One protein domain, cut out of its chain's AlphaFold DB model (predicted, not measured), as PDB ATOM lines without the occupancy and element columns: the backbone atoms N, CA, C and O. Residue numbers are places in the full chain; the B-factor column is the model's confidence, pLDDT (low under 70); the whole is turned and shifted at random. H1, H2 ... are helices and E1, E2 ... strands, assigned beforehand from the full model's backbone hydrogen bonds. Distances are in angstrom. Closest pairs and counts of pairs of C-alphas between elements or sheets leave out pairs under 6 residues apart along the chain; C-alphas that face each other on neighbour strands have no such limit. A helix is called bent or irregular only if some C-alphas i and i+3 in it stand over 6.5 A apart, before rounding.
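AT A GLANCE: This is residues 2 to 61 and 98 to 204 of the 252 residues of an uncharacterized protein of Gilliamella apicola (UniProt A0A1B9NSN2). A strongly twisted sheet of six strands, curled like part of a barrel, wraps round the long helix H1 on one face, while H2, H3 and H4 cover the other face, in three layers. Small H5 sits beyond H4 after a long link, and residues 2 to 7 of H1 stick out. The 167 printed residues include five named helices and six named strands, in the order H1 E1 E2 E3 H2 H3 E4 H4 E5 E6 H5. The mixed sheet runs E1 E2 E3 E4 E5 E6, and the class is mixed, helices and strands. The whole is compact, with a radius of gyration of the C-alphas of 15.9 A and spans of 47 by 35 by 28 A.

IN THESE COORDINATES: Start in the sheet at C-alpha 51, (87.068, 58.060, 73.769), where E3, residues 51 to 58, begins its 23.0 A. Beside it look for E4, residues 126 to 133, 23.2 A; E5 is 164 to 169, E6 178 to 184, E2 42 to 46 and E1 30 to 32. Find C-alpha 2 at (79.076, 31.791, 78.906); from there H1 runs 33.7 A to residue 27, with a kink of 57 degrees near residue 21. It is irregular, C-alphas 18 and 21 being 7.1 A apart. H2 is residues 103 to 109, H3 112 to 119 and H4 141 to 157, 24.6 A long and only just irregular, with C-alphas 145 and 148 6.8 A apart. H5, residues 198 to 203, ends at C-alpha 203, (83.887, 40.468, 35.757).

HOW THE PARTS SIT: E1, E2 and E3 form a meander, each strand the antiparallel neighbour of the one before; look for N 31 and O 45 at 2.9 A, and N 54 and O 42 at 2.8 A. E3 and E4 are parallel, with N 53 and O 126 2.8 A apart. E4, H4 and E5 make a strand-helix-strand unit, two parallel neighbour strands with a helix between, its crossover right-handed; N 129 and O 164 are 2.9 A apart. E5 and E6 form a hairpin, with N 167 and O 180 at 2.8 A. The sheet curls round H1, whose closest C-alphas to E6 are Ala 19 and Ala 179, 5.2 A. H2 touches H4 at Leu 105 and Thr 151, closest C-alphas 5.4 A apart. H3 is on the same face as H2, at a height over the sheet of 9.5 A. H5 is close to H4 but not clearly touching, with C-alphas 146 and 201 6.0 A apart. Every O i to N i+4 pair is within hydrogen-bond range in H2 and H5; the counts are 19 of 22 in H1, 2 of 4 in H3 and 10 of 13 in H4.

THE WHOLE: The two farthest C-alphas, Ala 2 and Ser 195, are 50.3 A apart. Residues 62 to 97 are not printed, and C-alphas 61 and 98 are 9.5 A apart across the cut. The link E6 to H5 is long. Confidence is under 70 at 23 residues, among them 189 to 204.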
ATOM      1  N   ALA A   2      77.879  30.951  78.687       53.41
ATOM      2  CA  ALA A   2      79.076  31.791  78.906       53.41
ATOM      3  C   ALA A   2      80.188  31.601  77.844       53.41
ATOM      4  O   ALA A   2      80.577  32.555  77.181       53.41
ATOM      5  N   HIS A   3      80.561  30.350  77.542       57.72
ATOM      6  CA  HIS A   3      81.622  30.028  76.573       57.72
ATOM      7  C   HIS A   3      81.435  30.550  75.137       57.72
ATOM      8  O   HIS A   3      82.410  30.622  74.392       57.72
ATOM      9  N   ALA A   4      80.208  30.842  74.694       61.06
ATOM     10  CA  ALA A   4      79.980  31.362  73.344       61.06
ATOM     11  C   ALA A   4      80.257  32.871  73.265       61.06
ATOM     12  O   ALA A   4      80.734  33.351  72.239       61.06
ATOM     13  N   ASN A   5      79.986  33.596  74.354       71.50
ATOM     14  CA  ASN A   5      80.219  35.031  74.435       71.50
ATOM     15  C   ASN A   5      81.713  35.342  74.587       71.50
ATOM     16  O   ASN A   5      82.222  36.229  73.911       71.50
ATOM     17  N   ASP A   6      82.430  34.545  75.383       74.81
ATOM     18  CA  ASP A   6      83.876  34.711  75.574       74.81
ATOM     19  C   ASP A   6      84.635  34.543  74.248       74.81
ATOM     20  O   ASP A   6      85.448  35.386  73.884       74.81
ATOM     21  N   LYS A   7      84.267  33.537  73.439       78.69
ATOM     22  CA  LYS A   7      84.840  33.325  72.097       78.69
ATOM     23  C   LYS A   7      84.568  34.476  71.124       78.69
ATOM     24  O   LYS A   7      85.407  34.760  70.273       78.69
ATOM     25  N   LYS A   8      83.396  35.121  71.217       83.19
ATOM     26  CA  LYS A   8      83.065  36.309  70.408       83.19
ATOM     27  C   LYS A   8      83.986  37.471  70.784       83.19
ATOM     28  O   LYS A   8      84.609  38.049  69.899       83.19
ATOM     29  N   ILE A   9      84.109  37.752  72.081       84.88
ATOM     30  CA  ILE A   9      84.941  38.842  72.605       84.88
ATOM     31  C   ILE A   9      86.416  38.612  72.257       84.88
ATOM     32  O   ILE A   9      87.084  39.530  71.786       84.88
ATOM     33  N   GLU A  10      86.930  37.393  72.433       86.56
ATOM     34  CA  GLU A  10      88.301  37.031  72.045       86.56
ATOM     35  C   GLU A  10      88.552  37.281  70.556       86.56
ATOM     36  O   GLU A  10      89.574  37.861  70.180       86.56
ATOM     37  N   PHE A  11      87.602  36.893  69.704       87.75
ATOM     38  CA  PHE A  11      87.711  37.102  68.267       87.75
ATOM     39  C   PHE A  11      87.663  38.593  67.893       87.75
ATOM     40  O   PHE A  11      88.465  39.055  67.084       87.75
ATOM     41  N   GLU A  12      86.800  39.380  68.529       90.75
ATOM     42  CA  GLU A  12      86.740  40.837  68.353       90.75
ATOM     43  C   GLU A  12      88.031  41.529  68.811       90.75
ATOM     44  O   GLU A  12      88.538  42.417  68.125       90.75
ATOM     45  N   ARG A  13      88.621  41.086  69.928       91.69
ATOM     46  CA  ARG A  13      89.929  41.568  70.401       91.69
ATOM     47  C   ARG A  13      91.061  41.193  69.448       91.69
ATOM     48  O   ARG A  13      91.936  42.020  69.199       91.69
ATOM     49  N   TYR A  14      91.030  39.997  68.866       92.06
ATOM     50  CA  TYR A  14      91.970  39.603  67.818       92.06
ATOM     51  C   TYR A  14      91.869  40.522  66.587       92.06
ATOM     52  O   TYR A  14      92.881  41.075  66.158       92.06
ATOM     53  N   LEU A  15      90.658  40.784  66.083       94.38
ATOM     54  CA  LEU A  15      90.448  41.699  64.953       94.38
ATOM     55  C   LEU A  15      90.890  43.135  65.272       94.38
ATOM     56  O   LEU A  15      91.511  43.796  64.437       94.38
ATOM     57  N   LEU A  16      90.622  43.611  66.492       95.69
ATOM     58  CA  LEU A  16      91.101  44.911  66.960       95.69
ATOM     59  C   LEU A  16      92.633  44.974  66.959       95.69
ATOM     60  O   LEU A  16      93.195  45.963  66.492       95.69
ATOM     61  N   ASN A  17      93.309  43.921  67.426       95.62
ATOM     62  CA  ASN A  17      94.771  43.853  67.445       95.62
ATOM     63  C   ASN A  17      95.379  43.943  66.039       95.62
ATOM     64  O   ASN A  17      96.385  44.629  65.864       95.62
ATOM     65  N   ILE A  18      94.742  43.344  65.026       95.94
ATOM     66  CA  ILE A  18      95.158  43.504  63.622       95.94
ATOM     67  C   ILE A  18      95.021  44.965  63.168       95.94
ATOM     68  O   ILE A  18      95.857  45.468  62.419       95.94
ATOM     69  N   ALA A  19      93.994  45.677  63.640       97.56
ATOM     70  CA  ALA A  19      93.769  47.083  63.311       97.56
ATOM     71  C   ALA A  19      94.683  48.064  64.070       97.56
ATOM     72  O   ALA A  19      94.837  49.207  63.626       97.56
ATOM     73  N   VAL A  20      95.323  47.652  65.175       97.50
ATOM     74  CA  VAL A  20      96.168  48.522  66.021       97.50
ATOM     75  C   VAL A  20      97.216  49.310  65.224       97.50
ATOM     76  O   VAL A  20      97.313  50.517  65.449       97.50
ATOM     77  N   PRO A  21      97.986  48.727  64.283       97.25
ATOM     78  CA  PRO A  21      98.965  49.488  63.509       97.25
ATOM     79  C   PRO A  21      98.344  50.633  62.697       97.25
ATOM     80  O   PRO A  21      98.939  51.704  62.599       97.25
ATOM     81  N   VAL A  22      97.147  50.437  62.135       97.88
ATOM     82  CA  VAL A  22      96.413  51.491  61.411       97.88
ATOM     83  C   VAL A  22      95.873  52.530  62.385       97.88
ATOM     84  O   VAL A  22      96.063  53.723  62.167       97.88
ATOM     85  N   LEU A  23      95.277  52.097  63.496       97.94
ATOM     86  CA  LEU A  23      94.776  52.999  64.534       97.94
ATOM     87  C   LEU A  23      95.890  53.874  65.115       97.94
ATOM     88  O   LEU A  23      95.672  55.062  65.329       97.94
ATOM     89  N   LYS A  24      97.101  53.335  65.301       97.69
ATOM     90  CA  LYS A  24      98.259  54.109  65.767       97.69
ATOM     91  C   LYS A  24      98.721  55.149  64.753       97.69
ATOM     92  O   LYS A  24      99.138  56.229  65.151       97.69
ATOM     93  N   LYS A  25      98.625  54.860  63.451       97.31
ATOM     94  CA  LYS A  25      98.909  55.857  62.402       97.31
ATOM     95  C   LYS A  25      97.894  57.001  62.413       97.31
ATOM     96  O   LYS A  25      98.272  58.133  62.145       97.31
ATOM     97  N   ILE A  26      96.632  56.701  62.722       96.62
ATOM     98  CA  ILE A  26      95.534  57.677  62.731       96.62
ATOM     99  C   ILE A  26      95.548  58.523  64.012       96.62
ATOM    100  O   ILE A  26      95.435  59.742  63.950       96.62
ATOM    101  N   TYR A  27      95.669  57.879  65.174       96.88
ATOM    102  CA  TYR A  27      95.443  58.507  66.480       96.88
ATOM    103  C   TYR A  27      96.710  58.678  67.332       96.88
ATOM    104  O   TYR A  27      96.648  59.288  68.400       96.88
ATOM    105  N   GLY A  28      97.857  58.144  66.901       96.88
ATOM    106  CA  GLY A  28      99.044  58.006  67.748       96.88
ATOM    107  C   GLY A  28      98.876  56.899  68.793       96.88
ATOM    108  O   GLY A  28      98.085  55.972  68.616       96.88
ATOM    109  N   ASP A  29      99.626  56.963  69.897       96.88
ATOM    110  CA  ASP A  29      99.443  55.988  70.978       96.88
ATOM    111  C   ASP A  29      98.106  56.193  71.698       96.88
ATOM    112  O   ASP A  29      97.709  57.317  72.016       96.88
ATOM    113  N   PHE A  30      97.462  55.080  72.033       97.75
ATOM    114  CA  PHE A  30      96.203  55.015  72.765       97.75
ATOM    115  C   PHE A  30      96.230  53.842  73.747       97.75
ATOM    116  O   PHE A  30      97.098  52.966  73.676       97.75
ATOM    117  N   LYS A  31      95.252  53.809  74.650       97.38
ATOM    118  CA  LYS A  31      94.979  52.664  75.526       97.38
ATOM    119  C   LYS A  31      93.683  51.990  75.096       97.38
ATOM    120  O   LYS A  31      92.742  52.682  74.720       97.38
ATOM    121  N   ILE A  32      93.625  50.663  75.153       95.94
ATOM    122  CA  ILE A  32      92.359  49.934  75.010       95.94
ATOM    123  C   ILE A  32      91.563  50.117  76.305       95.94
ATOM    124  O   ILE A  32      92.120  50.047  77.400       95.94
ATOM    125  N   ASP A  33      90.270  50.400  76.176       94.56
ATOM    126  CA  ASP A  33      89.358  50.508  77.309       94.56
ATOM    127  C   ASP A  33      88.783  49.130  77.662       94.56
ATOM    128  O   ASP A  33      87.796  48.675  77.080       94.56
ATOM    129  N   GLU A  34      89.392  48.472  78.648       91.12
ATOM    130  CA  GLU A  34      88.976  47.144  79.123       91.12
ATOM    131  C   GLU A  34      87.587  47.128  79.784       91.12
ATOM    132  O   GLU A  34      86.978  46.066  79.943       91.12
ATOM    133  N   SER A  35      87.048  48.297  80.156       90.25
ATOM    134  CA  SER A  35      85.691  48.395  80.702       90.25
ATOM    135  C   SER A  35      84.611  48.274  79.620       90.25
ATOM    136  O   SER A  35      83.460  47.948  79.926       90.25
ATOM    137  N   GLN A  36      84.965  48.489  78.346       90.56
ATOM    138  CA  GLN A  36      84.043  48.396  77.219       90.56
ATOM    139  C   GLN A  36      83.900  46.943  76.738       90.56
ATOM    140  O   GLN A  36      84.830  46.377  76.157       90.56
ATOM    141  N   LYS A  37      82.713  46.356  76.963       77.75
ATOM    142  CA  LYS A  37      82.448  44.921  76.745       77.75
ATOM    143  C   LYS A  37      81.392  44.556  75.691       77.75
ATOM    144  O   LYS A  37      81.273  43.374  75.403       77.75
ATOM    145  N   ASP A  38      80.589  45.497  75.179       72.00
ATOM    146  CA  ASP A  38      79.472  45.117  74.279       72.00
ATOM    147  C   ASP A  38      79.005  46.218  73.309       72.00
ATOM    148  O   ASP A  38      78.821  45.959  72.129       72.00
ATOM    149  N   LYS A  39      78.770  47.461  73.766       87.69
ATOM    150  CA  LYS A  39      78.115  48.492  72.926       87.69
ATOM    151  C   LYS A  39      78.856  49.828  72.925       87.69
ATOM    152  O   LYS A  39      78.646  50.616  73.856       87.69
ATOM    153  N   PRO A  40      79.717  50.097  71.929       91.62
ATOM    154  CA  PRO A  40      80.154  49.202  70.844       91.62
ATOM    155  C   PRO A  40      81.110  48.096  71.346       91.62
ATOM    156  O   PRO A  40      81.458  48.085  72.532       91.62
ATOM    157  N   ASP A  41      81.523  47.172  70.472       93.81
ATOM    158  CA  ASP A  41      82.282  45.958  70.843       93.81
ATOM    159  C   ASP A  41      83.629  46.268  71.538       93.81
ATOM    160  O   ASP A  41      84.106  45.528  72.403       93.81
ATOM    161  N   ALA A  42      84.250  47.401  71.204       95.50
ATOM    162  CA  ALA A  42      85.461  47.878  71.860       95.50
ATOM    163  C   ALA A  42      85.500  49.405  71.977       95.50
ATOM    164  O   ALA A  42      84.726  50.125  71.346       95.50
ATOM    165  N   ALA A  43      86.427  49.914  72.784       97.00
ATOM    166  CA  ALA A  43      86.768  51.327  72.789       97.00
ATOM    167  C   ALA A  43      88.260  51.530  73.046       97.00
ATOM    168  O   ALA A  43      88.930  50.680  73.636       97.00
ATOM    169  N   ILE A  44      88.768  52.675  72.601       97.69
ATOM    170  CA  ILE A  44      90.118  53.147  72.907       97.69
ATOM    171  C   ILE A  44      90.056  54.548  73.519       97.69
ATOM    172  O   ILE A  44      89.148  55.331  73.230       97.69
ATOM    173  N   ILE A  45      91.036  54.857  74.362       97.88
ATOM    174  CA  ILE A  45      91.209  56.147  75.027       97.88
ATOM    175  C   ILE A  45      92.485  56.785  74.487       97.88
ATOM    176  O   ILE A  45      93.576  56.211  74.579       97.88
ATOM    177  N   LEU A  46      92.335  57.972  73.906       97.69
ATOM    178  CA  LEU A  46      93.429  58.752  73.337       97.69
ATOM    179  C   LEU A  46      94.167  59.545  74.430       97.69
ATOM    180  O   LEU A  46      93.646  59.749  75.525       97.69
ATOM    181  N   LYS A  47      95.370  60.060  74.128       94.50
ATOM    182  CA  LYS A  47      96.169  60.864  75.086       94.50
ATOM    183  C   LYS A  47      95.439  62.103  75.623       94.50
ATOM    184  O   LYS A  47      95.734  62.549  76.724       94.50
ATOM    185  N   ASN A  48      94.495  62.654  74.861       94.25
ATOM    186  CA  ASN A  48      93.675  63.807  75.247       94.25
ATOM    187  C   ASN A  48      92.356  63.411  75.940       94.25
ATOM    188  O   ASN A  48      91.423  64.210  75.956       94.25
ATOM    189  N   ASN A  49      92.261  62.186  76.463       93.81
ATOM    190  CA  ASN A  49      91.075  61.604  77.099       93.81
ATOM    191  C   ASN A  49      89.840  61.466  76.196       93.81
ATOM    192  O   ASN A  49      88.786  61.061  76.684       93.81
ATOM    193  N   LYS A  50      89.959  61.732  74.888       96.12
ATOM    194  CA  LYS A  50      88.887  61.407  73.946       96.12
ATOM    195  C   LYS A  50      88.706  59.901  73.863       96.12
ATOM    196  O   LYS A  50      89.687  59.151  73.814       96.12
ATOM    197  N   ARG A  51      87.452  59.469  73.808       96.56
ATOM    198  CA  ARG A  51      87.068  58.060  73.769       96.56
ATOM    199  C   ARG A  51      86.497  57.722  72.400       96.56
ATOM    200  O   ARG A  51      85.498  58.297  71.972       96.56
ATOM    201  N   VAL A  52      87.127  56.769  71.722       97.81
ATOM    202  CA  VAL A  52      86.699  56.290  70.403       97.81
ATOM    203  C   VAL A  52      86.006  54.946  70.574       97.81
ATOM    204  O   VAL A  52      86.611  53.995  71.067       97.81
ATOM    205  N   GLY A  53      84.738  54.872  70.180       97.25
ATOM    206  CA  GLY A  53      83.972  53.632  70.128       97.25
ATOM    207  C   GLY A  53      84.251  52.864  68.836       97.25
ATOM    208  O   GLY A  53      84.336  53.463  67.764       97.25
ATOM    209  N   ILE A  54      84.383  51.543  68.925       97.56
ATOM    210  CA  ILE A  54      84.748  50.674  67.802       97.56
ATOM    211  C   ILE A  54      83.710  49.559  67.682       97.56
ATOM    212  O   ILE A  54      83.663  48.660  68.519       97.56
ATOM    213  N   GLU A  55      82.884  49.625  66.638       96.75
ATOM    214  CA  GLU A  55      82.024  48.507  66.228       96.75
ATOM    215  C   GLU A  55      82.840  47.570  65.333       96.75
ATOM    216  O   GLU A  55      83.510  48.032  64.405       96.75
ATOM    217  N   ILE A  56      82.769  46.264  65.581       94.88
ATOM    218  CA  ILE A  56      83.493  45.242  64.824       94.88
ATOM    219  C   ILE A  56      82.488  44.282  64.203       94.88
ATOM    220  O   ILE A  56      81.634  43.695  64.864       94.88
ATOM    221  N   ILE A  57      82.577  44.117  62.888       93.12
ATOM    222  CA  ILE A  57      81.648  43.281  62.132       93.12
ATOM    223  C   ILE A  57      82.438  42.397  61.193       93.12
ATOM    224  O   ILE A  57      83.498  42.788  60.714       93.12
ATOM    225  N   THR A  58      81.885  41.239  60.857       89.44
ATOM    226  CA  THR A  58      82.438  40.421  59.785       89.44
ATOM    227  C   THR A  58      81.536  40.487  58.554       89.44
ATOM    228  O   THR A  58      80.304  40.467  58.678       89.44
ATOM    229  N   ALA A  59      82.134  40.614  57.372       85.62
ATOM    230  CA  ALA A  59      81.428  40.873  56.117       85.62
ATOM    231  C   ALA A  59      80.773  39.626  55.502       85.62
ATOM    232  O   ALA A  59      80.037  39.746  54.524       85.62
ATOM    233  N   GLU A  60      81.008  38.431  56.053       76.31
ATOM    234  CA  GLU A  60      80.477  37.200  55.473       76.31
ATOM    235  C   GLU A  60      78.939  37.210  55.469       76.31
ATOM    236  O   GLU A  60      78.323  37.559  56.493       76.31
ATOM    237  N   PRO A  61      78.315  36.779  54.353       61.81
ATOM    238  CA  PRO A  61      76.880  36.545  54.285       61.81
ATOM    239  C   PRO A  61      76.415  35.627  55.417       61.81
ATOM    240  O   PRO A  61      77.131  34.706  55.822       61.81
ATOM    241  N   ASN A  98      80.160  35.601  46.406       57.53
ATOM    242  CA  ASN A  98      80.337  36.667  45.433       57.53
ATOM    243  C   ASN A  98      81.018  37.863  46.121       57.53
ATOM    244  O   ASN A  98      80.407  38.538  46.953       57.53
ATOM    245  N   HIS A  99      82.283  38.120  45.787       62.47
ATOM    246  CA  HIS A  99      83.033  39.288  46.249       62.47
ATOM    247  C   HIS A  99      82.801  40.460  45.309       62.47
ATOM    248  O   HIS A  99      83.754  41.020  44.767       62.47
ATOM    249  N   ASN A 100      81.530  40.809  45.095       71.75
ATOM    250  CA  ASN A 100      81.176  41.958  44.275       71.75
ATOM    251  C   ASN A 100      81.941  43.204  44.744       71.75
ATOM    252  O   ASN A 100      82.387  43.320  45.889       71.75
ATOM    253  N   GLU A 101      82.118  44.160  43.846       72.00
ATOM    254  CA  GLU A 101      82.849  45.391  44.118       72.00
ATOM    255  C   GLU A 101      82.310  46.151  45.349       72.00
ATOM    256  O   GLU A 101      83.062  46.850  46.030       72.00
ATOM    257  N   GLU A 102      81.037  45.929  45.693       83.00
ATOM    258  CA  GLU A 102      80.327  46.500  46.839       83.00
ATOM    259  C   GLU A 102      80.414  45.660  48.130       83.00
ATOM    260  O   GLU A 102      79.747  45.986  49.110       83.00
ATOM    261  N   TYR A 103      81.230  44.605  48.189       85.38
ATOM    262  CA  TYR A 103      81.258  43.648  49.306       85.38
ATOM    263  C   TYR A 103      81.427  44.321  50.682       85.38
ATOM    264  O   TYR A 103      80.655  44.087  51.613       85.38
ATOM    265  N   ILE A 104      82.403  45.230  50.794       91.38
ATOM    266  CA  ILE A 104      82.658  46.002  52.022       91.38
ATOM    267  C   ILE A 104      81.501  46.976  52.295       91.38
ATOM    268  O   ILE A 104      81.070  47.132  53.440       91.38
ATOM    269  N   LEU A 105      80.972  47.610  51.244       90.69
ATOM    270  CA  LEU A 105      79.880  48.582  51.326       90.69
ATOM    271  C   LEU A 105      78.592  47.951  51.870       90.69
ATOM    272  O   LEU A 105      77.945  48.541  52.737       90.69
ATOM    273  N   ILE A 106      78.226  46.764  51.382       88.81
ATOM    274  CA  ILE A 106      77.034  46.028  51.823       88.81
ATOM    275  C   ILE A 106      77.145  45.713  53.318       88.81
ATOM    276  O   ILE A 106      76.227  46.019  54.083       88.81
ATOM    277  N   ALA A 107      78.291  45.182  53.759       89.81
ATOM    278  CA  ALA A 107      78.532  44.891  55.170       89.81
ATOM    279  C   ALA A 107      78.432  46.156  56.042       89.81
ATOM    280  O   ALA A 107      77.772  46.146  57.084       89.81
ATOM    281  N   ALA A 108      79.030  47.262  55.594       92.94
ATOM    282  CA  ALA A 108      79.013  48.532  56.313       92.94
ATOM    283  C   ALA A 108      77.600  49.122  56.458       92.94
ATOM    284  O   ALA A 108      77.217  49.583  57.538       92.94
ATOM    285  N   LYS A 109      76.795  49.082  55.386       90.62
ATOM    286  CA  LYS A 109      75.426  49.625  55.373       90.62
ATOM    287  C   LYS A 109      74.515  48.942  56.389       90.62
ATOM    288  O   LYS A 109      73.749  49.628  57.066       90.62
ATOM    289  N   ASN A 110      74.669  47.632  56.589       87.50
ATOM    290  CA  ASN A 110      73.880  46.861  57.558       87.50
ATOM    291  C   ASN A 110      74.056  47.331  59.013       87.50
ATOM    292  O   ASN A 110      73.297  46.939  59.900       87.50
ATOM    293  N   LYS A 111      75.057  48.174  59.283       88.94
ATOM    294  CA  LYS A 111      75.445  48.598  60.633       88.94
ATOM    295  C   LYS A 111      75.244  50.085  60.892       88.94
ATOM    296  O   LYS A 111      75.528  50.563  61.991       88.94
ATOM    297  N   ILE A 112      74.654  50.803  59.938       89.06
ATOM    298  CA  ILE A 112      74.264  52.213  60.079       89.06
ATOM    299  C   ILE A 112      73.308  52.419  61.265       89.06
ATOM    300  O   ILE A 112      73.482  53.364  62.030       89.06
ATOM    301  N   GLY A 113      72.343  51.516  61.476       86.31
ATOM    302  CA  GLY A 113      71.366  51.646  62.567       86.31
ATOM    303  C   GLY A 113      71.989  51.637  63.970       86.31
ATOM    304  O   GLY A 113      71.506  52.328  64.865       86.31
ATOM    305  N   LYS A 114      73.104  50.915  64.162       88.75
ATOM    306  CA  LYS A 114      73.812  50.835  65.453       88.75
ATOM    307  C   LYS A 114      74.485  52.149  65.835       88.75
ATOM    308  O   LYS A 114      74.467  52.519  67.005       88.75
ATOM    309  N   TYR A 115      74.982  52.895  64.851       90.25
ATOM    310  CA  TYR A 115      75.626  54.185  65.083       90.25
ATOM    311  C   TYR A 115      74.721  55.154  65.854       90.25
ATOM    312  O   TYR A 115      75.172  55.799  66.796       90.25
ATOM    313  N   GLN A 116      73.437  55.239  65.486       87.56
ATOM    314  CA  GLN A 116      72.502  56.156  66.147       87.56
ATOM    315  C   GLN A 116      72.308  55.804  67.625       87.56
ATOM    316  O   GLN A 116      72.290  56.697  68.471       87.56
ATOM    317  N   ALA A 117      72.243  54.508  67.939       89.19
ATOM    318  CA  ALA A 117      72.149  54.027  69.314       89.19
ATOM    319  C   ALA A 117      73.408  54.342  70.134       89.19
ATOM    320  O   ALA A 117      73.312  54.592  71.329       89.19
ATOM    321  N   TYR A 118      74.591  54.351  69.520       91.31
ATOM    322  CA  TYR A 118      75.832  54.715  70.209       91.31
ATOM    323  C   TYR A 118      75.948  56.223  70.403       91.31
ATOM    324  O   TYR A 118      76.262  56.683  71.503       91.31
ATOM    325  N   LYS A 119      75.621  57.000  69.366       87.88
ATOM    326  CA  LYS A 119      75.661  58.462  69.404       87.88
ATOM    327  C   LYS A 119      74.727  59.037  70.471       87.88
ATOM    328  O   LYS A 119      75.117  59.974  71.160       87.88
ATOM    329  N   SER A 120      73.534  58.467  70.655       87.75
ATOM    330  CA  SER A 120      72.569  58.951  71.655       87.75
ATOM    331  C   SER A 120      73.055  58.816  73.103       87.75
ATOM    332  O   SER A 120      72.579  59.539  73.970       87.75
ATOM    333  N   THR A 121      74.027  57.938  73.377       86.81
ATOM    334  CA  THR A 121      74.600  57.793  74.725       86.81
ATOM    335  C   THR A 121      75.578  58.908  75.096       86.81
ATOM    336  O   THR A 121      75.906  59.041  76.272       86.81
ATOM    337  N   ASN A 122      76.074  59.669  74.111       85.44
ATOM    338  CA  ASN A 122      77.104  60.702  74.266       85.44
ATOM    339  C   ASN A 122      78.379  60.236  75.012       85.44
ATOM    340  O   ASN A 122      79.076  61.035  75.630       85.44
ATOM    341  N   LYS A 123      78.680  58.928  74.976       91.94
ATOM    342  CA  LYS A 123      79.828  58.302  75.666       91.94
ATOM    343  C   LYS A 123      81.128  58.286  74.857       91.94
ATOM    344  O   LYS A 123      82.153  57.849  75.384       91.94
ATOM    345  N   PHE A 124      81.063  58.656  73.582       95.06
ATOM    346  CA  PHE A 124      82.161  58.546  72.626       95.06
ATOM    347  C   PHE A 124      82.262  59.831  71.811       95.06
ATOM    348  O   PHE A 124      81.257  60.298  71.277       95.06
ATOM    349  N   ASP A 125      83.475  60.362  71.690       95.88
ATOM    350  CA  ASP A 125      83.787  61.519  70.844       95.88
ATOM    351  C   ASP A 125      83.796  61.143  69.359       95.88
ATOM    352  O   ASP A 125      83.493  61.957  68.485       95.88
ATOM    353  N   GLU A 126      84.162  59.895  69.071       96.00
ATOM    354  CA  GLU A 126      84.248  59.342  67.727       96.00
ATOM    355  C   GLU A 126      83.741  57.898  67.733       96.00
ATOM    356  O   GLU A 126      83.973  57.158  68.689       96.00
ATOM    357  N   ILE A 127      83.052  57.480  66.669       97.00
ATOM    358  CA  ILE A 127      82.643  56.084  66.492       97.00
ATOM    359  C   ILE A 127      83.125  55.616  65.123       97.00
ATOM    360  O   ILE A 127      82.761  56.186  64.090       97.00
ATOM    361  N   ILE A 128      83.926  54.554  65.114       97.88
ATOM    362  CA  ILE A 128      84.481  53.949  63.902       97.88
ATOM    363  C   ILE A 128      83.933  52.536  63.701       97.88
ATOM    364  O   ILE A 128      83.452  51.896  64.639       97.88
ATOM    365  N   LEU A 129      84.014  52.057  62.463       97.94
ATOM    366  CA  LEU A 129      83.612  50.710  62.081       97.94
ATOM    367  C   LEU A 129      84.825  49.917  61.590       97.94
ATOM    368  O   LEU A 129      85.539  50.362  60.691       97.94
ATOM    369  N   ILE A 130      85.018  48.721  62.137       97.94
ATOM    370  CA  ILE A 130      85.914  47.705  61.589       97.94
ATOM    371  C   ILE A 130      85.067  46.678  60.838       97.94
ATOM    372  O   ILE A 130      84.197  46.031  61.420       97.94
ATOM    373  N   VAL A 131      85.341  46.519  59.546       96.44
ATOM    374  CA  VAL A 131      84.767  45.464  58.706       96.44
ATOM    375  C   VAL A 131      85.840  44.416  58.461       96.44
ATOM    376  O   VAL A 131      86.819  44.680  57.771       96.44
ATOM    377  N   ALA A 132      85.660  43.226  59.017       93.75
ATOM    378  CA  ALA A 132      86.598  42.126  58.889       93.75
ATOM    379  C   ALA A 132      86.129  41.091  57.860       93.75
ATOM    380  O   ALA A 132      84.933  40.830  57.739       93.75
ATOM    381  N   SER A 133      87.059  40.464  57.142       88.75
ATOM    382  CA  SER A 133      86.785  39.214  56.433       88.75
ATOM    383  C   SER A 133      88.052  38.408  56.177       88.75
ATOM    384  O   SER A 133      89.132  38.966  56.022       88.75
ATOM    385  N   ASN A 134      87.907  37.090  56.079       84.19
ATOM    386  CA  ASN A 134      88.966  36.181  55.643       84.19
ATOM    387  C   ASN A 134      88.877  35.800  54.155       84.19
ATOM    388  O   ASN A 134      89.701  35.019  53.676       84.19
ATOM    389  N   PHE A 135      87.921  36.360  53.407       79.69
ATOM    390  CA  PHE A 135      87.714  36.015  51.998       79.69
ATOM    391  C   PHE A 135      88.260  37.051  51.001       79.69
ATOM    392  O   PHE A 135      88.779  36.675  49.955       79.69
ATOM    393  N   LEU A 136      88.198  38.349  51.315       82.75
ATOM    394  CA  LEU A 136      88.646  39.406  50.400       82.75
ATOM    395  C   LEU A 136      90.077  39.865  50.737       82.75
ATOM    396  O   LEU A 136      90.305  40.758  51.545       82.75
ATOM    397  N   ASN A 137      91.063  39.241  50.097       84.19
ATOM    398  CA  ASN A 137      92.475  39.529  50.349       84.19
ATOM    399  C   ASN A 137      92.874  40.949  49.892       84.19
ATOM    400  O   ASN A 137      92.708  41.314  48.727       84.19
ATOM    401  N   THR A 138      93.482  41.727  50.787       85.38
ATOM    402  CA  THR A 138      93.971  43.102  50.552       85.38
ATOM    403  C   THR A 138      95.101  43.208  49.527       85.38
ATOM    404  O   THR A 138      95.311  44.272  48.932       85.38
ATOM    405  N   ARG A 139      95.834  42.113  49.301       83.44
ATOM    406  CA  ARG A 139      96.915  41.992  48.308       83.44
ATOM    407  C   ARG A 139      96.396  41.653  46.916       83.44
ATOM    408  O   ARG A 139      97.170  41.684  45.960       83.44
ATOM    409  N   TYR A 140      95.106  41.340  46.780       81.19
ATOM    410  CA  TYR A 140      94.485  41.191  45.474       81.19
ATOM    411  C   TYR A 140      94.570  42.518  44.718       81.19
ATOM    412  O   TYR A 140      94.246  43.577  45.257       81.19
ATOM    413  N   GLU A 141      95.001  42.479  43.457       78.00
ATOM    414  CA  GLU A 141      95.306  43.705  42.712       78.00
ATOM    415  C   GLU A 141      94.094  44.642  42.562       78.00
ATOM    416  O   GLU A 141      94.261  45.860  42.468       78.00
ATOM    417  N   TYR A 142      92.875  44.091  42.592       79.56
ATOM    418  CA  TYR A 142      91.628  44.846  42.483       79.56
ATOM    419  C   TYR A 142      91.085  45.318  43.832       79.56
ATOM    420  O   TYR A 142      90.167  46.134  43.852       79.56
ATOM    421  N   PHE A 143      91.669  44.900  44.961       85.81
ATOM    422  CA  PHE A 143      91.298  45.444  46.268       85.81
ATOM    423  C   PHE A 143      91.499  46.959  46.290       85.81
ATOM    424  O   PHE A 143      90.554  47.726  46.468       85.81
ATOM    425  N   LYS A 144      92.725  47.399  45.993       86.00
ATOM    426  CA  LYS A 144      93.082  48.823  45.976       86.00
ATOM    427  C   LYS A 144      92.520  49.565  44.761       86.00
ATOM    428  O   LYS A 144      92.219  50.745  44.875       86.00
ATOM    429  N   LYS A 145      92.372  48.890  43.612       82.94
ATOM    430  CA  LYS A 145      91.908  49.511  42.355       82.94
ATOM    431  C   LYS A 145      90.381  49.622  42.235       82.94
ATOM    432  O   LYS A 145      89.914  50.537  41.569       82.94
ATOM    433  N   CYS A 146      89.619  48.705  42.837       85.06
ATOM    434  CA  CYS A 146      88.157  48.648  42.728       85.06
ATOM    435  C   CYS A 146      87.482  48.792  44.099       85.06
ATOM    436  O   CYS A 146      86.759  49.758  44.317       85.06
ATOM    437  N   HIS A 147      87.733  47.870  45.037       86.81
ATOM    438  CA  HIS A 147      86.959  47.806  46.285       86.81
ATOM    439  C   HIS A 147      87.102  49.061  47.150       86.81
ATOM    440  O   HIS A 147      86.087  49.591  47.603       86.81
ATOM    441  N   ILE A 148      88.330  49.559  47.355       90.00
ATOM    442  CA  ILE A 148      88.567  50.793  48.124       90.00
ATOM    443  C   ILE A 148      87.833  51.989  47.495       90.00
ATOM    444  O   ILE A 148      86.958  52.541  48.164       90.00
ATOM    445  N   PRO A 149      88.118  52.392  46.240       87.62
ATOM    446  CA  PRO A 149      87.548  53.621  45.696       87.62
ATOM    447  C   PRO A 149      86.033  53.543  45.453       87.62
ATOM    448  O   PRO A 149      85.337  54.538  45.648       87.62
ATOM    449  N   ILE A 150      85.488  52.373  45.097       87.69
ATOM    450  CA  ILE A 150      84.031  52.191  44.964       87.69
ATOM    451  C   ILE A 150      83.358  52.330  46.330       87.69
ATOM    452  O   ILE A 150      82.391  53.083  46.469       87.69
ATOM    453  N   THR A 151      83.896  51.659  47.355       91.38
ATOM    454  CA  THR A 151      83.369  51.757  48.722       91.38
ATOM    455  C   THR A 151      83.452  53.196  49.222       91.38
ATOM    456  O   THR A 151      82.445  53.739  49.662       91.38
ATOM    457  N   GLN A 152      84.609  53.849  49.091       91.69
ATOM    458  CA  GLN A 152      84.797  55.251  49.464       91.69
ATOM    459  C   GLN A 152      83.771  56.165  48.797       91.69
ATOM    460  O   GLN A 152      83.032  56.856  49.497       91.69
ATOM    461  N   SER A 153      83.684  56.127  47.463       88.81
ATOM    462  CA  SER A 153      82.770  56.967  46.682       88.81
ATOM    463  C   SER A 153      81.339  56.848  47.194       88.81
ATOM    464  O   SER A 153      80.695  57.859  47.479       88.81
ATOM    465  N   LYS A 154      80.874  55.612  47.395       90.56
ATOM    466  CA  LYS A 154      79.512  55.330  47.848       90.56
ATOM    467  C   LYS A 154      79.267  55.735  49.299       90.56
ATOM    468  O   LYS A 154      78.159  56.154  49.624       90.56
ATOM    469  N   LEU A 155      80.268  55.638  50.175       93.12
ATOM    470  CA  LEU A 155      80.153  56.083  51.567       93.12
ATOM    471  C   LEU A 155      80.113  57.615  51.682       93.12
ATOM    472  O   LEU A 155      79.326  58.129  52.479       93.12
ATOM    473  N   TYR A 156      80.892  58.346  50.875       91.81
ATOM    474  CA  TYR A 156      80.796  59.812  50.809       91.81
ATOM    475  C   TYR A 156      79.456  60.266  50.222       91.81
ATOM    476  O   TYR A 156      78.800  61.118  50.820       91.81
ATOM    477  N   GLU A 157      79.015  59.658  49.114       90.00
ATOM    478  CA  GLU A 157      77.709  59.926  48.488       90.00
ATOM    479  C   GLU A 157      76.560  59.718  49.490       90.00
ATOM    480  O   GLU A 157      75.689  60.575  49.644       90.00
ATOM    481  N   ALA A 158      76.605  58.620  50.250       90.19
ATOM    482  CA  ALA A 158      75.593  58.280  51.247       90.19
ATOM    483  C   ALA A 158      75.730  59.035  52.584       90.19
ATOM    484  O   ALA A 158      74.938  58.783  53.493       90.19
ATOM    485  N   LYS A 159      76.724  59.925  52.741       91.94
ATOM    486  CA  LYS A 159      77.044  60.614  54.009       91.94
ATOM    487  C   LYS A 159      77.138  59.639  55.189       91.94
ATOM    488  O   LYS A 159      76.481  59.820  56.218       91.94
ATOM    489  N   PHE A 160      77.931  58.583  55.014       94.69
ATOM    490  CA  PHE A 160      78.072  57.504  55.988       94.69
ATOM    491  C   PHE A 160      78.332  58.043  57.411       94.69
ATOM    492  O   PHE A 160      79.139  58.960  57.590       94.69
ATOM    493  N   PRO A 161      77.619  57.542  58.441       94.94
ATOM    494  CA  PRO A 161      77.581  58.236  59.721       94.94
ATOM    495  C   PRO A 161      78.844  58.044  60.564       94.94
ATOM    496  O   PRO A 161      79.254  59.009  61.216       94.94
ATOM    497  N   TYR A 162      79.448  56.848  60.529       96.56
ATOM    498  CA  TYR A 162      80.689  56.539  61.244       96.56
ATOM    499  C   TYR A 162      81.812  57.461  60.785       96.56
ATOM    500  O   TYR A 162      81.890  57.843  59.618       96.56
ATOM    501  N   ASN A 163      82.700  57.807  61.706       97.06
ATOM    502  CA  ASN A 163      83.799  58.714  61.415       97.06
ATOM    503  C   ASN A 163      84.852  58.065  60.522       97.06
ATOM    504  O   ASN A 163      85.413  58.743  59.667       97.06
ATOM    505  N   LYS A 164      85.106  56.765  60.705       97.75
ATOM    506  CA  LYS A 164      86.058  56.001  59.895       97.75
ATOM    507  C   LYS A 164      85.568  54.586  59.641       97.75
ATOM    508  O   LYS A 164      84.826  54.028  60.452       97.75
ATOM    509  N   LEU A 165      86.021  54.013  58.530       97.75
ATOM    510  CA  LEU A 165      85.877  52.593  58.222       97.75
ATOM    511  C   LEU A 165      87.254  51.988  57.979       97.75
ATOM    512  O   LEU A 165      87.967  52.412  57.069       97.75
ATOM    513  N   ILE A 166      87.606  50.977  58.765       98.25
ATOM    514  CA  ILE A 166      88.822  50.182  58.593       98.25
ATOM    515  C   ILE A 166      88.406  48.798  58.107       98.25
ATOM    516  O   ILE A 166      87.517  48.171  58.680       98.25
ATOM    517  N   TYR A 167      89.049  48.321  57.051       97.44
ATOM    518  CA  TYR A 167      88.931  46.939  56.623       97.44
ATOM    519  C   TYR A 167      90.033  46.101  57.263       97.44
ATOM    520  O   TYR A 167      91.191  46.519  57.267       97.44
ATOM    521  N   VAL A 168      89.676  44.928  57.780       96.25
ATOM    522  CA  VAL A 168      90.610  43.948  58.344       96.25
ATOM    523  C   VAL A 168      90.521  42.660  57.539       96.25
ATOM    524  O   VAL A 168      89.500  41.973  57.547       96.25
ATOM    525  N   TYR A 169      91.612  42.318  56.865       91.69
ATOM    526  CA  TYR A 169      91.826  40.974  56.366       91.69
ATOM    527  C   TYR A 169      92.487  40.141  57.453       91.69
ATOM    528  O   TYR A 169      93.507  40.552  58.007       91.69
ATOM    529  N   PHE A 170      91.910  38.981  57.751       86.12
ATOM    530  CA  PHE A 170      92.470  38.053  58.724       86.12
ATOM    531  C   PHE A 170      92.525  36.638  58.158       86.12
ATOM    532  O   PHE A 170      91.667  36.221  57.378       86.12
ATOM    533  N   GLN A 171      93.527  35.877  58.571       78.75
ATOM    534  CA  GLN A 171      93.634  34.447  58.313       78.75
ATOM    535  C   GLN A 171      94.079  33.729  59.583       78.75
ATOM    536  O   GLN A 171      94.538  34.339  60.538       78.75
ATOM    537  N   ASN A 172      94.063  32.397  59.588       65.44
ATOM    538  CA  ASN A 172      94.625  31.645  60.718       65.44
ATOM    539  C   ASN A 172      96.170  31.701  60.768       65.44
ATOM    540  O   ASN A 172      96.783  31.047  61.608       65.44
ATOM    541  N   ASN A 173      96.805  32.456  59.864       73.62
ATOM    542  CA  ASN A 173      98.232  32.738  59.868       73.62
ATOM    543  C   ASN A 173      98.452  34.259  59.989       73.62
ATOM    544  O   ASN A 173      98.327  34.966  58.984       73.62
ATOM    545  N   PRO A 174      98.864  34.752  61.174       78.50
ATOM    546  CA  PRO A 174      99.012  36.183  61.445       78.50
ATOM    547  C   PRO A 174      99.970  36.945  60.519       78.50
ATOM    548  O   PRO A 174      99.931  38.169  60.460       78.50
ATOM    549  N   LYS A 175     100.834  36.253  59.760       80.62
ATOM    550  CA  LYS A 175     101.732  36.884  58.769       80.62
ATOM    551  C   LYS A 175     100.990  37.511  57.582       80.62
ATOM    552  O   LYS A 175     101.583  38.284  56.822       80.62
ATOM    553  N   PHE A 176      99.733  37.129  57.381       81.69
ATOM    554  CA  PHE A 176      98.891  37.627  56.296       81.69
ATOM    555  C   PHE A 176      97.814  38.596  56.767       81.69
ATOM    556  O   PHE A 176      97.156  39.190  55.915       81.69
ATOM    557  N   ASP A 177      97.675  38.791  58.077       88.50
ATOM    558  CA  ASP A 177      96.726  39.740  58.637       88.50
ATOM    559  C   ASP A 177      97.111  41.167  58.237       88.50
ATOM    560  O   ASP A 177      98.268  41.586  58.346       88.50
ATOM    561  N   GLU A 178      96.133  41.922  57.751       94.44
ATOM    562  CA  GLU A 178      96.345  43.286  57.286       94.44
ATOM    563  C   GLU A 178      95.115  44.136  57.582       94.44
ATOM    564  O   GLU A 178      93.979  43.733  57.341       94.44
ATOM    565  N   ALA A 179      95.349  45.349  58.072       96.69
ATOM    566  CA  ALA A 179      94.320  46.363  58.213       96.69
ATOM    567  C   ALA A 179      94.586  47.522  57.253       96.69
ATOM    568  O   ALA A 179      95.731  47.948  57.075       96.69
ATOM    569  N   ILE A 180      93.524  48.065  56.662       96.12
ATOM    570  CA  ILE A 180      93.580  49.201  55.738       96.12
ATOM    571  C   ILE A 180      92.465  50.186  56.093       96.12
ATOM    572  O   ILE A 180      91.304  49.800  56.219       96.12
ATOM    573  N   LEU A 181      92.804  51.472  56.235       96.44
ATOM    574  CA  LEU A 181      91.808  52.540  56.332       96.44
ATOM    575  C   LEU A 181      91.123  52.692  54.970       96.44
ATOM    576  O   LEU A 181      91.778  52.983  53.973       96.44
ATOM    577  N   ILE A 182      89.812  52.472  54.936       95.12
ATOM    578  CA  ILE A 182      89.005  52.595  53.722       95.12
ATOM    579  C   ILE A 182      88.344  53.958  53.667       95.12
ATOM    580  O   ILE A 182      88.269  54.523  52.598       95.12
ATOM    581  N   TYR A 183      87.850  54.501  54.773       95.50
ATOM    582  CA  TYR A 183      87.091  55.752  54.756       95.50
ATOM    583  C   TYR A 183      87.443  56.600  55.968       95.50
ATOM    584  O   TYR A 183      87.477  56.072  57.080       95.50
ATOM    585  N   ASP A 184      87.625  57.901  55.757       95.75
ATOM    586  CA  ASP A 184      87.669  58.908  56.813       95.75
ATOM    587  C   ASP A 184      86.745  60.074  56.459       95.75
ATOM    588  O   ASP A 184      86.930  60.788  55.474       95.75
ATOM    589  N   LYS A 185      85.741  60.296  57.301       94.31
ATOM    590  CA  LYS A 185      84.738  61.347  57.141       94.31
ATOM    591  C   LYS A 185      85.336  62.750  57.032       94.31
ATOM    592  O   LYS A 185      84.718  63.617  56.418       94.31
ATOM    593  N   ASN A 186      86.502  62.967  57.637       90.88
ATOM    594  CA  ASN A 186      87.167  64.268  57.662       90.88
ATOM    595  C   ASN A 186      88.158  64.460  56.505       90.88
ATOM    596  O   ASN A 186      88.636  65.577  56.298       90.88
ATOM    597  N   GLU A 187      88.482  63.405  55.752       87.56
ATOM    598  CA  GLU A 187      89.342  63.531  54.580       87.56
ATOM    599  C   GLU A 187      88.590  64.189  53.419       87.56
ATOM    600  O   GLU A 187      87.424  63.894  53.136       87.56
ATOM    601  N   LYS A 188      89.280  65.095  52.713       72.44
ATOM    602  CA  LYS A 188      88.770  65.682  51.472       72.44
ATOM    603  C   LYS A 188      88.833  64.627  50.376       72.44
ATOM    604  O   LYS A 188      89.882  64.406  49.777       72.44
ATOM    605  N   TYR A 189      87.701  63.994  50.103       67.06
ATOM    606  CA  TYR A 189      87.603  63.075  48.987       67.06
ATOM    607  C   TYR A 189      87.545  63.828  47.664       67.06
ATOM    608  O   TYR A 189      86.595  64.562  47.384       67.06
ATOM    609  N   ASN A 190      88.554  63.614  46.824       61.81
ATOM    610  CA  ASN A 190      88.496  64.045  45.438       61.81
ATOM    611  C   ASN A 190      87.587  63.079  44.671       61.81
ATOM    612  O   ASN A 190      87.985  61.964  44.346       61.81
ATOM    613  N   LEU A 191      86.377  63.536  44.339       55.94
ATOM    614  CA  LEU A 191      85.418  62.814  43.489       55.94
ATOM    615  C   LEU A 191      85.975  62.500  42.082       55.94
ATOM    616  O   LEU A 191      85.412  61.671  41.374       55.94
ATOM    617  N   ASN A 192      87.104  63.109  41.705       51.88
ATOM    618  CA  ASN A 192      87.841  62.872  40.463       51.88
ATOM    619  C   ASN A 192      88.724  61.615  40.536       51.88
ATOM    620  O   ASN A 192      89.911  61.663  40.210       51.88
ATOM    621  N   LEU A 193      88.176  60.485  40.982       56.88
ATOM    622  CA  LEU A 193      88.857  59.218  40.736       56.88
ATOM    623  C   LEU A 193      88.852  58.932  39.232       56.88
ATOM    624  O   LEU A 193      87.848  59.214  38.571       56.88
ATOM    625  N   PRO A 194      89.947  58.376  38.678       52.44
ATOM    626  CA  PRO A 194      89.943  57.907  37.300       52.44
ATOM    627  C   PRO A 194      88.732  57.000  37.108       52.44
ATOM    628  O   PRO A 194      88.438  56.194  37.993       52.44
ATOM    629  N   SER A 195      88.021  57.172  35.990       54.88
ATOM    630  CA  SER A 195      86.819  56.404  35.676       54.88
ATOM    631  C   SER A 195      87.108  54.921  35.883       54.88
ATOM    632  O   SER A 195      87.838  54.276  35.129       54.88
ATOM    633  N   ILE A 196      86.590  54.386  36.986       60.81
ATOM    634  CA  ILE A 196      86.776  52.985  37.312       60.81
ATOM    635  C   ILE A 196      86.027  52.240  36.220       60.81
ATOM    636  O   ILE A 196      84.830  52.460  36.020       60.81
ATOM    637  N   ASN A 197      86.728  51.394  35.466       64.56
ATOM    638  CA  ASN A 197      86.064  50.524  34.512       64.56
ATOM    639  C   ASN A 197      85.254  49.491  35.312       64.56
ATOM    640  O   ASN A 197      85.744  48.410  35.647       64.56
ATOM    641  N   ASN A 198      84.014  49.863  35.637       61.53
ATOM    642  CA  ASN A 198      83.087  49.080  36.447       61.53
ATOM    643  C   ASN A 198      82.853  47.689  35.851       61.53
ATOM    644  O   ASN A 198      82.621  46.744  36.596       61.53
ATOM    645  N   GLN A 199      82.966  47.540  34.529       63.09
ATOM    646  CA  GLN A 199      82.827  46.250  33.864       63.09
ATOM    647  C   GLN A 199      83.981  45.303  34.225       63.09
ATOM    648  O   GLN A 199      83.739  44.168  34.625       63.09
ATOM    649  N   LYS A 200      85.225  45.796  34.226       64.56
ATOM    650  CA  LYS A 200      86.394  44.996  34.627       64.56
ATOM    651  C   LYS A 200      86.396  44.652  36.125       64.56
ATOM    652  O   LYS A 200      86.832  43.568  36.499       64.56
ATOM    653  N   CYS A 201      85.889  45.549  36.978       66.62
ATOM    654  CA  CYS A 201      85.716  45.262  38.407       66.62
ATOM    655  C   CYS A 201      84.622  44.203  38.656       66.62
ATOM    656  O   CYS A 201      84.813  43.326  39.497       66.62
ATOM    657  N   LYS A 202      83.520  44.233  37.889       62.50
ATOM    658  CA  LYS A 202      82.419  43.255  37.975       62.50
ATOM    659  C   LYS A 202      82.818  41.861  37.502       62.50
ATOM    660  O   LYS A 202      82.530  40.887  38.189       62.50
ATOM    661  N   GLU A 203      83.508  41.754  36.369       57.91
ATOM    662  CA  GLU A 203      83.887  40.468  35.757       57.91
ATOM    663  C   GLU A 203      84.865  39.639  36.616       57.91
ATOM    664  O   GLU A 203      84.928  38.420  36.476       57.91
ATOM    665  N   MET A 204      85.608  40.269  37.538       54.91
ATOM    666  CA  MET A 204      86.673  39.623  38.327       54.91
ATOM    667  C   MET A 204      86.360  39.477  39.829       54.91
ATOM    668  O   MET A 204      87.245  39.127  40.616       54.91
TER     669      MET A 204